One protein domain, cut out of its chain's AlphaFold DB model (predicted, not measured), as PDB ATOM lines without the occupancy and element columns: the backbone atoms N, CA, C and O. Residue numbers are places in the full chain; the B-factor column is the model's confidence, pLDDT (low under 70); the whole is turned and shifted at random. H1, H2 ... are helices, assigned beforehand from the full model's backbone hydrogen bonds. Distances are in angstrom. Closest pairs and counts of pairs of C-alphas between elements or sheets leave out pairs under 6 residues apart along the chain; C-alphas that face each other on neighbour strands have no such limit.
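Overview. This is residues 131 to 229 of the 229 residues of an uncharacterized protein of Ceriporiopsis subvermispora (strain B) (UniProt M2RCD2). The longest helix, H1, runs along one edge of a compact cluster of crossed helices, with H3 in the middle of the cluster. H4 and H5 pack on H3 at steep angles, and the short H2 runs alongside H5. One end of the long axis is made by two stretches with no named element, the long link of residues 175 to 188 and the tail of residues 220 to 229, with the short H6 leading into the tail. The printed part has 99 residues, with six named helices in the order H1 to H6 and no named strand; the class is all helix. It is compact, with a radius of gyration of the C-alphas of 12.7 A, and spans 37 by 30 by 21 A.

Arrangement. H1, residues 131 to 148, only just touches H3, residues 162 to 174, with 3 pairs of C-alphas within 8 A; the closest C-alphas are those of Met 141 and Leu 171, 6.1 A apart. H1 touches H3 with residues 141 to 145 alone, at a steep tilt of 47 degrees, opposite ways. H3 is the hub, touching five helices. It touches H4, residues 189 to 196, at a steep tilt of 65 degrees, opposite ways; the closest C-alphas, of Thr 166 and Arg 193, are 5.2 A apart. H5, residues 199 to 211, touches H3 with residues 202 to 206 alone, at a steep tilt of 66 degrees, the same way; the closest C-alphas, of Ala 165 and Arg 202, are 6.0 A apart. H2, residues 155 to 160, touches H5 at a shallow tilt of 21 degrees, opposite ways; the closest C-alphas, of Pro 155 and Ala 206, are 4.3 A apart. H2 and H3 touch only at the corner by their link, with Val 158 and Ala 165 closest at 5.2 A between C-alphas. H6, residues 215 to 219, only just touches H3, with 3 pairs of C-alphas within 8 A; those of Val 172 and Arg 218 are closest at 5.9 A. H6 also only just touches H1, again with 3 pairs; the C-alphas of His 134 and Ala 215 are closest at 5.7 A. H1 stays apart from H2, H4 and H5. In H1 to H6 every O i to N i+4 pair is within hydrogen-bond range.

Along the chain. H1 begins at C-alpha 131, (23.848, -45.154, 58.183), and is 26.4 A long from first to last C-alpha. H3 is 18.1 A long and H5 18.8 A. H6 ends at C-alpha 219, (22.352, -50.578, 48.130).

Size, cuts and confidence. The C-alphas farthest apart, of Lys 150 and Arg 228, are 38.0 A apart. The printed part has no cut. The link from H3 to H4, 14 residues, is long. The mean pLDDT of the printed part is 90.3; residues 227 to 229 are under 70.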
ATOM      1  N   VAL A 131      25.017 -44.596  57.469       83.12
ATOM      2  CA  VAL A 131      23.848 -45.154  58.183       83.12
ATOM      3  C   VAL A 131      22.833 -44.060  58.522       83.12
ATOM      4  O   VAL A 131      21.636 -44.254  58.334       83.12
ATOM      5  N   GLU A 132      23.315 -42.904  58.973       87.38
ATOM      6  CA  GLU A 132      22.475 -41.752  59.301       87.38
ATOM      7  C   GLU A 132      21.712 -41.248  58.069       87.38
ATOM      8  O   GLU A 132      20.495 -41.075  58.106       87.38
ATOM      9  N   GLU A 133      22.399 -41.112  56.932       87.56
ATOM     10  CA  GLU A 133      21.757 -40.726  55.675       87.56
ATOM     11  C   GLU A 133      20.730 -41.785  55.234       87.56
ATOM     12  O   GLU A 133      19.638 -41.441  54.783       87.56
ATOM     13  N   HIS A 134      21.009 -43.077  55.442       88.25
ATOM     14  CA  HIS A 134      20.033 -44.135  55.201       88.25
ATOM     15  C   HIS A 134      18.765 -43.973  56.048       88.25
ATOM     16  O   HIS A 134      17.675 -44.077  55.484       88.25
ATOM     17  N   ILE A 135      18.891 -43.690  57.345       89.06
ATOM     18  CA  ILE A 135      17.751 -43.478  58.251       89.06
ATOM     19  C   ILE A 135      16.923 -42.269  57.797       89.06
ATOM     20  O   ILE A 135      15.700 -42.359  57.686       89.06
ATOM     21  N   GLN A 136      17.588 -41.162  57.462       92.00
ATOM     22  CA  GLN A 136      16.922 -39.951  56.981       92.00
ATOM     23  C   GLN A 136      16.154 -40.200  55.678       92.00
ATOM     24  O   GLN A 136      15.013 -39.759  55.534       92.00
ATOM     25  N   LYS A 137      16.740 -40.945  54.732       93.00
ATOM     26  CA  LYS A 137      16.073 -41.302  53.470       93.00
ATOM     27  C   LYS A 137      14.906 -42.269  53.668       93.00
ATOM     28  O   LYS A 137      13.898 -42.108  52.987       93.00
ATOM     29  N   ASP A 138      15.014 -43.225  54.591       93.06
ATOM     30  CA  ASP A 138      13.915 -44.145  54.911       93.06
ATOM     31  C   ASP A 138      12.696 -43.378  55.442       93.06
ATOM     32  O   ASP A 138      11.581 -43.582  54.962       93.06
ATOM     33  N   GLN A 139      12.910 -42.435  56.367       94.81
ATOM     34  CA  GLN A 139      11.835 -41.575  56.862       94.81
ATOM     35  C   GLN A 139      11.261 -40.693  55.745       94.81
ATOM     36  O   GLN A 139      10.045 -40.626  55.578       94.81
ATOM     37  N   TYR A 140      12.123 -40.093  54.920       94.75
ATOM     38  CA  TYR A 140      11.698 -39.258  53.797       94.75
ATOM     39  C   TYR A 140      10.826 -40.018  52.784       94.75
ATOM     40  O   TYR A 140       9.823 -39.483  52.315       94.75
ATOM     41  N   MET A 141      11.149 -41.278  52.475       94.75
ATOM     42  CA  MET A 141      10.304 -42.124  51.621       94.75
ATOM     43  C   MET A 141       8.911 -42.339  52.218       94.75
ATOM     44  O   MET A 141       7.916 -42.261  51.496       94.75
ATOM     45  N   VAL A 142       8.839 -42.617  53.525       95.38
ATOM     46  CA  VAL A 142       7.565 -42.811  54.233       95.38
ATOM     47  C   VAL A 142       6.732 -41.536  54.173       95.38
ATOM     48  O   VAL A 142       5.540 -41.605  53.880       95.38
ATOM     49  N   ASP A 143       7.361 -40.385  54.397       95.44
ATOM     50  CA  ASP A 143       6.691 -39.086  54.375       95.44
ATOM     51  C   ASP A 143       6.169 -38.742  52.975       95.44
ATOM     52  O   ASP A 143       5.015 -38.334  52.847       95.44
ATOM     53  N   ILE A 144       6.966 -38.976  51.921       94.88
ATOM     54  CA  ILE A 144       6.523 -38.806  50.529       94.88
ATOM     55  C   ILE A 144       5.322 -39.702  50.247       94.88
ATOM     56  O   ILE A 144       4.287 -39.209  49.809       94.88
ATOM     57  N   TYR A 145       5.432 -41.008  50.507       95.81
ATOM     58  CA  TYR A 145       4.340 -41.934  50.225       95.81
ATOM     59  C   TYR A 145       3.069 -41.492  50.945       95.81
ATOM     60  O   TYR A 145       2.028 -41.332  50.319       95.81
ATOM     61  N   MET A 146       3.168 -41.211  52.246       95.44
ATOM     62  CA  MET A 146       2.040 -40.777  53.061       95.44
ATOM     63  C   MET A 146       1.489 -39.414  52.648       95.44
ATOM     64  O   MET A 146       0.333 -39.135  52.938       95.44
ATOM     65  N   ALA A 147       2.256 -38.545  51.996       94.19
ATOM     66  CA  ALA A 147       1.721 -37.294  51.469       94.19
ATOM     67  C   ALA A 147       0.757 -37.531  50.293       94.19
ATOM     68  O   ALA A 147      -0.221 -36.797  50.162       94.19
ATOM     69  N   PHE A 148       0.995 -38.568  49.483       90.00
ATOM     70  CA  PHE A 148       0.239 -38.824  48.252       90.00
ATOM     71  C   PHE A 148      -0.759 -39.985  48.344       90.00
ATOM     72  O   PHE A 148      -1.829 -39.933  47.746       90.00
ATOM     73  N   LYS A 149      -0.417 -41.041  49.080       85.31
ATOM     74  CA  LYS A 149      -1.162 -42.296  49.198       85.31
ATOM     75  C   LYS A 149      -1.267 -42.622  50.694       85.31
ATOM     76  O   LYS A 149      -0.327 -43.117  51.308       85.31
ATOM     77  N   LYS A 150      -2.398 -42.285  51.320       85.81
ATOM     78  CA  LYS A 150      -2.709 -42.703  52.700       85.81
ATOM     79  C   LYS A 150      -3.739 -43.831  52.658       85.81
ATOM     80  O   LYS A 150      -4.697 -43.697  51.901       85.81
ATOM     81  N   PRO A 151      -3.621 -44.867  53.508       93.19
ATOM     82  CA  PRO A 151      -2.595 -45.096  54.539       93.19
ATOM     83  C   PRO A 151      -1.296 -45.745  54.003       93.19
ATOM     84  O   PRO A 151      -1.221 -46.138  52.844       93.19
ATOM     85  N   TRP A 152      -0.269 -45.864  54.861       96.12
ATOM     86  CA  TRP A 152       0.968 -46.607  54.563       96.12
ATOM     87  C   TRP A 152       0.628 -48.084  54.318       96.12
ATOM     88  O   TRP A 152      -0.112 -48.645  55.134       96.12
ATOM     89  N   PRO A 153       1.152 -48.720  53.257       97.25
ATOM     90  CA  PRO A 153       0.722 -50.045  52.863       97.25
ATOM     91  C   PRO A 153       1.172 -51.081  53.885       97.25
ATOM     92  O   PRO A 153       2.247 -51.006  54.491       97.25
ATOM     93  N   THR A 154       0.337 -52.086  54.059       97.88
ATOM     94  CA  THR A 154       0.672 -53.291  54.798       97.88
ATOM     95  C   THR A 154       1.575 -54.191  53.948       97.88
ATOM     96  O   THR A 154       1.490 -54.191  52.719       97.88
ATOM     97  N   PRO A 155       2.409 -55.039  54.573       97.88
ATOM     98  CA  PRO A 155       3.217 -56.007  53.831       97.88
ATOM     99  C   PRO A 155       2.383 -56.931  52.928       97.88
ATOM    100  O   PRO A 155       2.834 -57.314  51.856       97.88
ATOM    101  N   ALA A 156       1.160 -57.280  53.341       97.75
ATOM    102  CA  ALA A 156       0.273 -58.129  52.550       97.75
ATOM    103  C   ALA A 156      -0.208 -57.430  51.269       97.75
ATOM    104  O   ALA A 156      -0.265 -58.068  50.222       97.75
ATOM    105  N   GLU A 157      -0.518 -56.134  51.331       97.88
ATOM    106  CA  GLU A 157      -0.880 -55.348  50.145       97.88
ATOM    107  C   GLU A 157       0.289 -55.288  49.160       97.88
ATOM    108  O   GLU A 157       0.107 -55.577  47.987       97.88
ATOM    109  N   VAL A 158       1.510 -55.048  49.645       97.56
ATOM    110  CA  VAL A 158       2.716 -55.014  48.799       97.56
ATOM    111  C   VAL A 158       2.966 -56.347  48.082       97.56
ATOM    112  O   VAL A 158       3.346 -56.355  46.916       97.56
ATOM    113  N   VAL A 159       2.762 -57.489  48.750       97.69
ATOM    114  CA  VAL A 159       2.952 -58.814  48.124       97.69
ATOM    115  C   VAL A 159       1.907 -59.094  47.043       97.69
ATOM    116  O   VAL A 159       2.215 -59.761  46.050       97.69
ATOM    117  N   ASN A 160       0.680 -58.610  47.229       97.62
ATOM    118  CA  ASN A 160      -0.444 -58.915  46.348       97.62
ATOM    119  C   ASN A 160      -0.639 -57.889  45.225       97.62
ATOM    120  O   ASN A 160      -1.232 -58.234  44.205       97.62
ATOM    121  N   ASP A 161      -0.127 -56.670  45.386       97.75
ATOM    122  CA  ASP A 161      -0.322 -55.566  44.455       97.75
ATOM    123  C   ASP A 161       1.012 -55.101  43.849       97.75
ATOM    124  O   ASP A 161       1.896 -54.553  44.517       97.75
ATOM    125  N   VAL A 162       1.142 -55.323  42.540       97.69
ATOM    126  CA  VAL A 162       2.318 -54.935  41.757       97.69
ATOM    127  C   VAL A 162       2.471 -53.415  41.697       97.69
ATOM    128  O   VAL A 162       3.599 -52.931  41.719       97.69
ATOM    129  N   GLU A 163       1.385 -52.644  41.676       97.25
ATOM    130  CA  GLU A 163       1.441 -51.180  41.583       97.25
ATOM    131  C   GLU A 163       1.940 -50.560  42.889       97.25
ATOM    132  O   GLU A 163       2.770 -49.643  42.878       97.25
ATOM    133  N   ILE A 164       1.514 -51.103  44.034       97.31
ATOM    134  CA  ILE A 164       2.035 -50.687  45.343       97.31
ATOM    135  C   ILE A 164       3.532 -50.999  45.424       97.31
ATOM    136  O   ILE A 164       4.326 -50.118  45.767       97.31
ATOM    137  N   ALA A 165       3.946 -52.217  45.059       97.50
ATOM    138  CA  ALA A 165       5.360 -52.585  45.043       97.50
ATOM    139  C   ALA A 165       6.182 -51.693  44.093       97.50
ATOM    140  O   ALA A 165       7.258 -51.225  44.468       97.50
ATOM    141  N   THR A 166       5.654 -51.391  42.905       97.38
ATOM    142  CA  THR A 166       6.282 -50.502  41.913       97.38
ATOM    143  C   THR A 166       6.431 -49.081  42.447       97.38
ATOM    144  O   THR A 166       7.486 -48.466  42.288       97.38
ATOM    145  N   THR A 167       5.412 -48.566  43.136       96.94
ATOM    146  CA  THR A 167       5.454 -47.241  43.770       96.94
ATOM    147  C   THR A 167       6.557 -47.181  44.825       96.94
ATOM    148  O   THR A 167       7.370 -46.256  44.825       96.94
ATOM    149  N   ILE A 168       6.645 -48.192  45.696       97.00
ATOM    150  CA  ILE A 168       7.695 -48.262  46.719       97.00
ATOM    151  C   ILE A 168       9.082 -48.381  46.077       97.00
ATOM    152  O   ILE A 168       9.991 -47.657  46.477       97.00
ATOM    153  N   LEU A 169       9.250 -49.225  45.057       96.12
ATOM    154  CA  LEU A 169      10.507 -49.336  44.309       96.12
ATOM    155  C   LEU A 169      10.897 -48.016  43.639       96.12
ATOM    156  O   LEU A 169      12.056 -47.621  43.703       96.12
ATOM    157  N   SER A 170       9.941 -47.283  43.074       95.75
ATOM    158  CA  SER A 170      10.197 -45.957  42.496       95.75
ATOM    159  C   SER A 170      10.742 -44.991  43.552       95.75
ATOM    160  O   SER A 170      11.728 -44.295  43.314       95.75
ATOM    161  N   LEU A 171      10.168 -44.997  44.760       95.81
ATOM    162  CA  LEU A 171      10.668 -44.196  45.883       95.81
ATOM    163  C   LEU A 171      12.060 -44.644  46.357       95.81
ATOM    164  O   LEU A 171      12.890 -43.792  46.684       95.81
ATOM    165  N   VAL A 172      12.342 -45.953  46.354       93.94
ATOM    166  CA  VAL A 172      13.688 -46.491  46.610       93.94
ATOM    167  C   VAL A 172      14.667 -45.896  45.603       93.94
ATOM    168  O   VAL A 172      15.643 -45.281  46.024       93.94
ATOM    169  N   ILE A 173      14.387 -46.001  44.297       92.38
ATOM    170  CA  ILE A 173      15.247 -45.472  43.225       92.38
ATOM    171  C   ILE A 173      15.473 -43.969  43.380       92.38
ATOM    172  O   ILE A 173      16.617 -43.519  43.359       92.38
ATOM    173  N   LEU A 174      14.424 -43.185  43.634       91.81
ATOM    174  CA  LEU A 174      14.533 -41.733  43.829       91.81
ATOM    175  C   LEU A 174      15.421 -41.334  45.019       91.81
ATOM    176  O   LEU A 174      15.973 -40.229  45.044       91.81
ATOM    177  N   THR A 175      15.563 -42.225  46.000       90.94
ATOM    178  CA  THR A 175      16.342 -42.007  47.225       90.94
ATOM    179  C   THR A 175      17.650 -42.808  47.274       90.94
ATOM    180  O   THR A 175      18.325 -42.823  48.308       90.94
ATOM    181  N   THR A 176      18.045 -43.430  46.158       87.00
ATOM    182  CA  THR A 176      19.361 -44.067  45.986       87.00
ATOM    183  C   THR A 176      20.514 -43.057  46.009       87.00
ATOM    184  O   THR A 176      20.332 -41.836  45.957       87.00
ATOM    185  N   CYS A 177      21.744 -43.570  46.116       78.81
ATOM    186  CA  CYS A 177      22.945 -42.747  46.139       78.81
ATOM    187  C   CYS A 177      23.211 -42.107  44.769       78.81
ATOM    188  O   CYS A 177      23.495 -42.798  43.796       78.81
ATOM    189  N   ARG A 178      23.233 -40.771  44.713       73.62
ATOM    190  CA  ARG A 178      23.501 -40.016  43.475       73.62
ATOM    191  C   ARG A 178      24.979 -39.946  43.075       73.62
ATOM    192  O   ARG A 178      25.293 -39.401  42.022       73.62
ATOM    193  N   LYS A 179      25.896 -40.466  43.902       78.44
ATOM    194  CA  LYS A 179      27.337 -40.508  43.576       78.44
ATOM    195  C   LYS A 179      27.640 -41.483  42.439       78.44
ATOM    196  O   LYS A 179      28.664 -41.350  41.778       78.44
ATOM    197  N   PHE A 180      26.753 -42.449  42.222       78.38
ATOM    198  CA  PHE A 180      26.853 -43.439  41.163       78.38
ATOM    199  C   PHE A 180      25.723 -43.221  40.173       78.38
ATOM    200  O   PHE A 180      24.603 -42.876  40.552       78.38
ATOM    201  N   ARG A 181      26.022 -43.426  38.892       84.25
ATOM    202  CA  ARG A 181      24.998 -43.376  37.856       84.25
ATOM    203  C   ARG A 181      24.084 -44.583  38.002       84.25
ATOM    204  O   ARG A 181      24.559 -45.709  38.156       84.25
ATOM    205  N   LEU A 182      22.782 -44.331  37.981       86.75
ATOM    206  CA  LEU A 182      21.782 -45.378  37.825       86.75
ATOM    207  C   LEU A 182      21.803 -45.849  36.376       86.75
ATOM    208  O   LEU A 182      21.960 -45.029  35.475       86.75
ATOM    209  N   LYS A 183      21.617 -47.150  36.152       88.56
ATOM    210  CA  LYS A 183      21.395 -47.644  34.795       88.56
ATOM    211  C   LYS A 183      20.080 -47.064  34.280       88.56
ATOM    212  O   LYS A 183      19.080 -47.076  35.003       88.56
ATOM    213  N   GLU A 184      20.071 -46.601  33.036       88.69
ATOM    214  CA  GLU A 184      18.923 -45.908  32.433       88.69
ATOM    215  C   GLU A 184      17.625 -46.721  32.504       88.69
ATOM    216  O   GLU A 184      16.545 -46.157  32.672       88.69
ATOM    217  N   GLN A 185      17.723 -48.055  32.481       90.31
ATOM    218  CA  GLN A 185      16.548 -48.927  32.517       90.31
ATOM    219  C   GLN A 185      15.752 -48.794  33.818       90.31
ATOM    220  O   GLN A 185      14.550 -49.036  33.807       90.31
ATOM    221  N   TRP A 186      16.379 -48.378  34.922       90.88
ATOM    222  CA  TRP A 186      15.714 -48.233  36.221       90.88
ATOM    223  C   TRP A 186      15.007 -46.894  36.419       90.88
ATOM    224  O   TRP A 186      14.302 -46.721  37.410       90.88
ATOM    225  N   VAL A 187      15.189 -45.951  35.492       87.94
ATOM    226  CA  VAL A 187      14.474 -44.668  35.496       87.94
ATOM    227  C   VAL A 187      13.061 -44.831  34.919       87.94
ATOM    228  O   VAL A 187      12.158 -44.075  35.277       87.94
ATOM    229  N   ASP A 188      12.845 -45.838  34.069       91.38
ATOM    230  CA  ASP A 188      11.532 -46.150  33.504       91.38
ATOM    231  C   ASP A 188      10.679 -46.968  34.490       91.38
ATOM    232  O   ASP A 188      11.013 -48.095  34.870       91.38
ATOM    233  N   VAL A 189       9.521 -46.426  34.871       91.38
ATOM    234  CA  VAL A 189       8.568 -47.109  35.758       91.38
ATOM    235  C   VAL A 189       7.991 -48.378  35.138       91.38
ATOM    236  O   VAL A 189       7.680 -49.307  35.878       91.38
ATOM    237  N   LYS A 190       7.908 -48.490  33.806       93.94
ATOM    238  CA  LYS A 190       7.485 -49.745  33.161       93.94
ATOM    239  C   LYS A 190       8.447 -50.884  33.489       93.94
ATOM    240  O   LYS A 190       8.010 -51.989  33.798       93.94
ATOM    241  N   ASN A 191       9.744 -50.600  33.511       94.00
ATOM    242  CA  ASN A 191      10.765 -51.580  33.870       94.00
ATOM    243  C   ASN A 191      10.718 -51.921  35.364       94.00
ATOM    244  O   ASN A 191      10.833 -53.088  35.736       94.00
ATOM    245  N   LEU A 192      10.471 -50.929  36.227       93.44
ATOM    246  CA  LEU A 192      10.251 -51.175  37.657       93.44
ATOM    247  C   LEU A 192       9.007 -52.032  37.911       93.44
ATOM    248  O   LEU A 192       9.045 -52.904  38.776       93.44
ATOM    249  N   ARG A 193       7.942 -51.842  37.128       96.00
ATOM    250  CA  ARG A 193       6.738 -52.673  37.179       96.00
ATOM    251  C   ARG A 193       7.030 -54.115  36.788       96.00
ATOM    252  O   ARG A 193       6.696 -55.017  37.549       96.00
ATOM    253  N   LEU A 194       7.716 -54.337  35.665       95.25
ATOM    254  CA  LEU A 194       8.145 -55.679  35.243       95.25
ATOM    255  C   LEU A 194       9.033 -56.350  36.300       95.25
ATOM    256  O   LEU A 194       8.933 -57.548  36.555       95.25
ATOM    257  N   PHE A 195       9.893 -55.581  36.966       93.88
ATOM    258  CA  PHE A 195      10.686 -56.086  38.082       93.88
ATOM    259  C   PHE A 195       9.812 -56.453  39.293       93.88
ATOM    260  O   PHE A 195       9.986 -57.520  39.883       93.88
ATOM    261  N   ALA A 196       8.822 -55.619  39.621       96.12
ATOM    262  CA  ALA A 196       7.857 -55.848  40.692       96.12
ATOM    263  C   ALA A 196       6.903 -57.025  40.427       96.12
ATOM    264  O   ALA A 196       6.288 -57.524  41.367       96.12
ATOM    265  N   GLU A 197       6.777 -57.525  39.195       96.25
ATOM    266  CA  GLU A 197       6.016 -58.748  38.895       96.25
ATOM    267  C   GLU A 197       6.660 -60.008  39.499       96.25
ATOM    268  O   GLU A 197       5.970 -61.003  39.757       96.25
ATOM    269  N   GLN A 198       7.948 -59.958  39.840       95.31
ATOM    270  CA  GLN A 198       8.630 -61.051  40.522       95.31
ATOM    271  C   GLN A 198       8.182 -61.147  41.987       95.31
ATOM    272  O   GLN A 198       8.336 -60.215  42.776       95.31
ATOM    273  N   LYS A 199       7.661 -62.316  42.383       94.00
ATOM    274  CA  LYS A 199       7.175 -62.569  43.753       94.00
ATOM    275  C   LYS A 199       8.246 -62.295  44.810       94.00
ATOM    276  O   LYS A 199       7.958 -61.622  45.793       94.00
ATOM    277  N   LEU A 200       9.476 -62.750  44.566       91.94
ATOM    278  CA  LEU A 200      10.597 -62.555  45.484       91.94
ATOM    279  C   LEU A 200      10.919 -61.068  45.689       91.94
ATOM    280  O   LEU A 200      11.188 -60.644  46.810       91.94
ATOM    281  N   VAL A 201      10.833 -60.254  44.631       93.44
ATOM    282  CA  VAL A 201      10.997 -58.798  44.736       93.44
ATOM    283  C   VAL A 201       9.927 -58.221  45.657       93.44
ATOM    284  O   VAL A 201      10.262 -57.506  46.599       93.44
ATOM    285  N   ARG A 202       8.651 -58.569  45.451       96.62
ATOM    286  CA  ARG A 202       7.566 -58.053  46.303       96.62
ATOM    287  C   ARG A 202       7.678 -58.508  47.751       96.62
ATOM    288  O   ARG A 202       7.385 -57.722  48.641       96.62
ATOM    289  N   GLU A 203       8.124 -59.733  48.005       95.00
ATOM    290  CA  GLU A 203       8.355 -60.235  49.365       95.00
ATOM    291  C   GLU A 203       9.453 -59.436  50.085       95.00
ATOM    292  O   GLU A 203       9.255 -59.018  51.227       95.00
ATOM    293  N   ASN A 204      10.550 -59.117  49.393       92.69
ATOM    294  CA  ASN A 204      11.619 -58.273  49.934       92.69
ATOM    295  C   ASN A 204      11.160 -56.825  50.166       92.69
ATOM    296  O   ASN A 204      11.438 -56.232  51.210       92.69
ATOM    297  N   VAL A 205      10.402 -56.252  49.226       95.50
ATOM    298  CA  VAL A 205       9.811 -54.915  49.397       95.50
ATOM    299  C   VAL A 205       8.830 -54.905  50.570       95.50
ATOM    300  O   VAL A 205       8.833 -53.970  51.368       95.50
ATOM    301  N   ALA A 206       8.024 -55.953  50.733       96.56
ATOM    302  CA  ALA A 206       7.079 -56.078  51.835       96.56
ATOM    303  C   ALA A 206       7.778 -56.169  53.199       96.56
ATOM    304  O   ALA A 206       7.296 -55.596  54.181       96.56
ATOM    305  N   GLU A 207       8.924 -56.847  53.273       93.56
ATOM    306  CA  GLU A 207       9.754 -56.861  54.476       93.56
ATOM    307  C   GLU A 207      10.315 -55.471  54.797       93.56
ATOM    308  O   GLU A 207      10.183 -55.000  55.932       93.56
ATOM    309  N   ALA A 208      10.843 -54.764  53.796       92.88
ATOM    310  CA  ALA A 208      11.291 -53.381  53.953       92.88
ATOM    311  C   ALA A 208      10.153 -52.461  54.430       92.88
ATOM    312  O   ALA A 208      10.339 -51.660  55.349       92.88
ATOM    313  N   VAL A 209       8.944 -52.624  53.881       96.19
ATOM    314  CA  VAL A 209       7.734 -51.878  54.266       96.19
ATOM    315  C   VAL A 209       7.302 -52.175  55.702       96.19
ATOM    316  O   VAL A 209       6.922 -51.243  56.416       96.19
ATOM    317  N   ARG A 210       7.395 -53.435  56.157       94.94
ATOM    318  CA  ARG A 210       7.079 -53.831  57.544       94.94
ATOM    319  C   ARG A 210       7.916 -53.044  58.545       94.94
ATOM    320  O   ARG A 210       7.390 -52.575  59.552       94.94
ATOM    321  N   TRP A 211       9.210 -52.921  58.269       91.69
ATOM    322  CA  TRP A 211      10.163 -52.280  59.172       91.69
ATOM    323  C   TRP A 211      10.391 -50.801  58.872       91.69
ATOM    324  O   TRP A 211      11.058 -50.136  59.662       91.69
ATOM    325  N   LYS A 212       9.846 -50.295  57.757       93.50
ATOM    326  CA  LYS A 212      10.153 -48.977  57.182       93.50
ATOM    327  C   LYS A 212      11.663 -48.772  57.017       93.50
ATOM    328  O   LYS A 212      12.201 -47.734  57.382       93.50
ATOM    329  N   ARG A 213      12.348 -49.805  56.519       91.56
ATOM    330  CA  ARG A 213      13.805 -49.834  56.335       91.56
ATOM    331  C   ARG A 213      14.124 -50.246  54.911       91.56
ATOM    332  O   ARG A 213      13.938 -51.404  54.556       91.56
ATOM    333  N   PHE A 214      14.628 -49.312  54.113       91.25
ATOM    334  CA  PHE A 214      14.872 -49.508  52.681       91.25
ATOM    335  C   PHE A 214      16.356 -49.472  52.327       91.25
ATOM    336  O   PHE A 214      16.712 -49.528  51.153       91.25
ATOM    337  N   ALA A 215      17.237 -49.387  53.327       85.81
ATOM    338  CA  ALA A 215      18.678 -49.316  53.121       85.81
ATOM    339  C   ALA A 215      19.220 -50.453  52.241       85.81
ATOM    340  O   ALA A 215      19.916 -50.163  51.273       85.81
ATOM    341  N   VAL A 216      18.838 -51.709  52.515       82.38
ATOM    342  CA  VAL A 216      19.244 -52.888  51.718       82.38
ATOM    343  C   VAL A 216      18.824 -52.734  50.264       82.38
ATOM    344  O   VAL A 216      19.637 -52.884  49.360       82.38
ATOM    345  N   LEU A 217      17.560 -52.365  50.038       88.12
ATOM    346  CA  LEU A 217      17.049 -52.176  48.688       88.12
ATOM    347  C   LEU A 217      17.805 -51.054  47.976       88.12
ATOM    348  O   LEU A 217      18.146 -51.222  46.818       88.12
ATOM    349  N   ARG A 218      18.157 -49.951  48.645       87.38
ATOM    350  CA  ARG A 218      18.910 -48.838  48.032       87.38
ATOM    351  C   ARG A 218      20.366 -49.176  47.701       87.38
ATOM    352  O   ARG A 218      20.956 -48.515  46.842       87.38
ATOM    353  N   THR A 219      20.956 -50.171  48.356       80.06
ATOM    354  CA  THR A 219      22.352 -50.578  48.130       80.06
ATOM    355  C   THR A 219      22.506 -51.741  47.157       80.06
ATOM    356  O   THR A 219      23.644 -52.102  46.845       80.06
ATOM    357  N   LEU A 220      21.409 -52.295  46.620       81.19
ATOM    358  CA  LEU A 220      21.508 -53.346  45.609       81.19
ATOM    359  C   LEU A 220      22.307 -52.835  44.410       81.19
ATOM    360  O   LEU A 220      21.998 -51.823  43.780       81.19
ATOM    361  N   ARG A 221      23.363 -53.567  44.071       78.75
ATOM    362  CA  ARG A 221      24.270 -53.187  42.986       78.75
ATOM    363  C   ARG A 221      23.590 -53.161  41.623       78.75
ATOM    364  O   ARG A 221      24.053 -52.447  40.737       78.75
ATOM    365  N   LEU A 222      22.496 -53.900  41.462       83.25
ATOM    366  CA  LEU A 222      21.774 -54.033  40.201       83.25
ATOM    367  C   LEU A 222      21.287 -52.686  39.634       83.25
ATOM    368  O   LEU A 222      21.205 -52.567  38.408       83.25
ATOM    369  N   TRP A 223      21.063 -51.679  40.493       85.50
ATOM    370  CA  TRP A 223      20.630 -50.329  40.107       85.50
ATOM    371  C   TRP A 223      21.693 -49.512  39.381       85.50
ATOM    372  O   TRP A 223      21.361 -48.675  38.548       85.50
ATOM    373  N   TYR A 224      22.964 -49.715  39.720       84.06
ATOM    374  CA  TYR A 224      24.033 -48.782  39.375       84.06
ATOM    375  C   TYR A 224      24.838 -49.259  38.168       84.06
ATOM    376  O   TYR A 224      25.054 -50.455  37.983       84.06
ATOM    377  N   GLU A 225      25.308 -48.332  37.341       82.38
ATOM    378  CA  GLU A 225      26.225 -48.638  36.245       82.38
ATOM    379  C   GLU A 225      27.573 -49.164  36.758       82.38
ATOM    380  O   GLU A 225      28.013 -48.853  37.866       82.38
ATOM    381  N   GLY A 226      28.254 -49.976  35.944       71.12
ATOM    382  CA  GLY A 226      29.590 -50.494  36.265       71.12
ATOM    383  C   GLY A 226      29.627 -51.559  37.369       71.12
ATOM    384  O   GLY A 226      30.698 -52.092  37.664       71.12
ATOM    385  N   SER A 227      28.484 -51.923  37.952       62.69
ATOM    386  CA  SER A 227      28.384 -53.073  38.839       62.69
ATOM    387  C   SER A 227      28.380 -54.369  38.025       62.69
ATOM    388  O   SER A 227      27.489 -54.633  37.216       62.69
ATOM    389  N   ARG A 228      29.412 -55.195  38.220       52.06
ATOM    390  CA  ARG A 228      29.382 -56.584  37.753       52.06
ATOM    391  C   ARG A 228      28.480 -57.371  38.705       52.06
ATOM    392  O   ARG A 228      28.699 -57.304  39.916       52.06
ATOM    393  N   ILE A 229      27.466 -58.024  38.141       51.09
ATOM    394  CA  ILE A 229      26.698 -59.095  38.786       51.09
ATOM    395  C   ILE A 229      27.486 -60.383  38.557       51.09
ATOM    396  O   ILE A 229      27.937 -60.572  37.402       51.09
TER     397      ILE A 229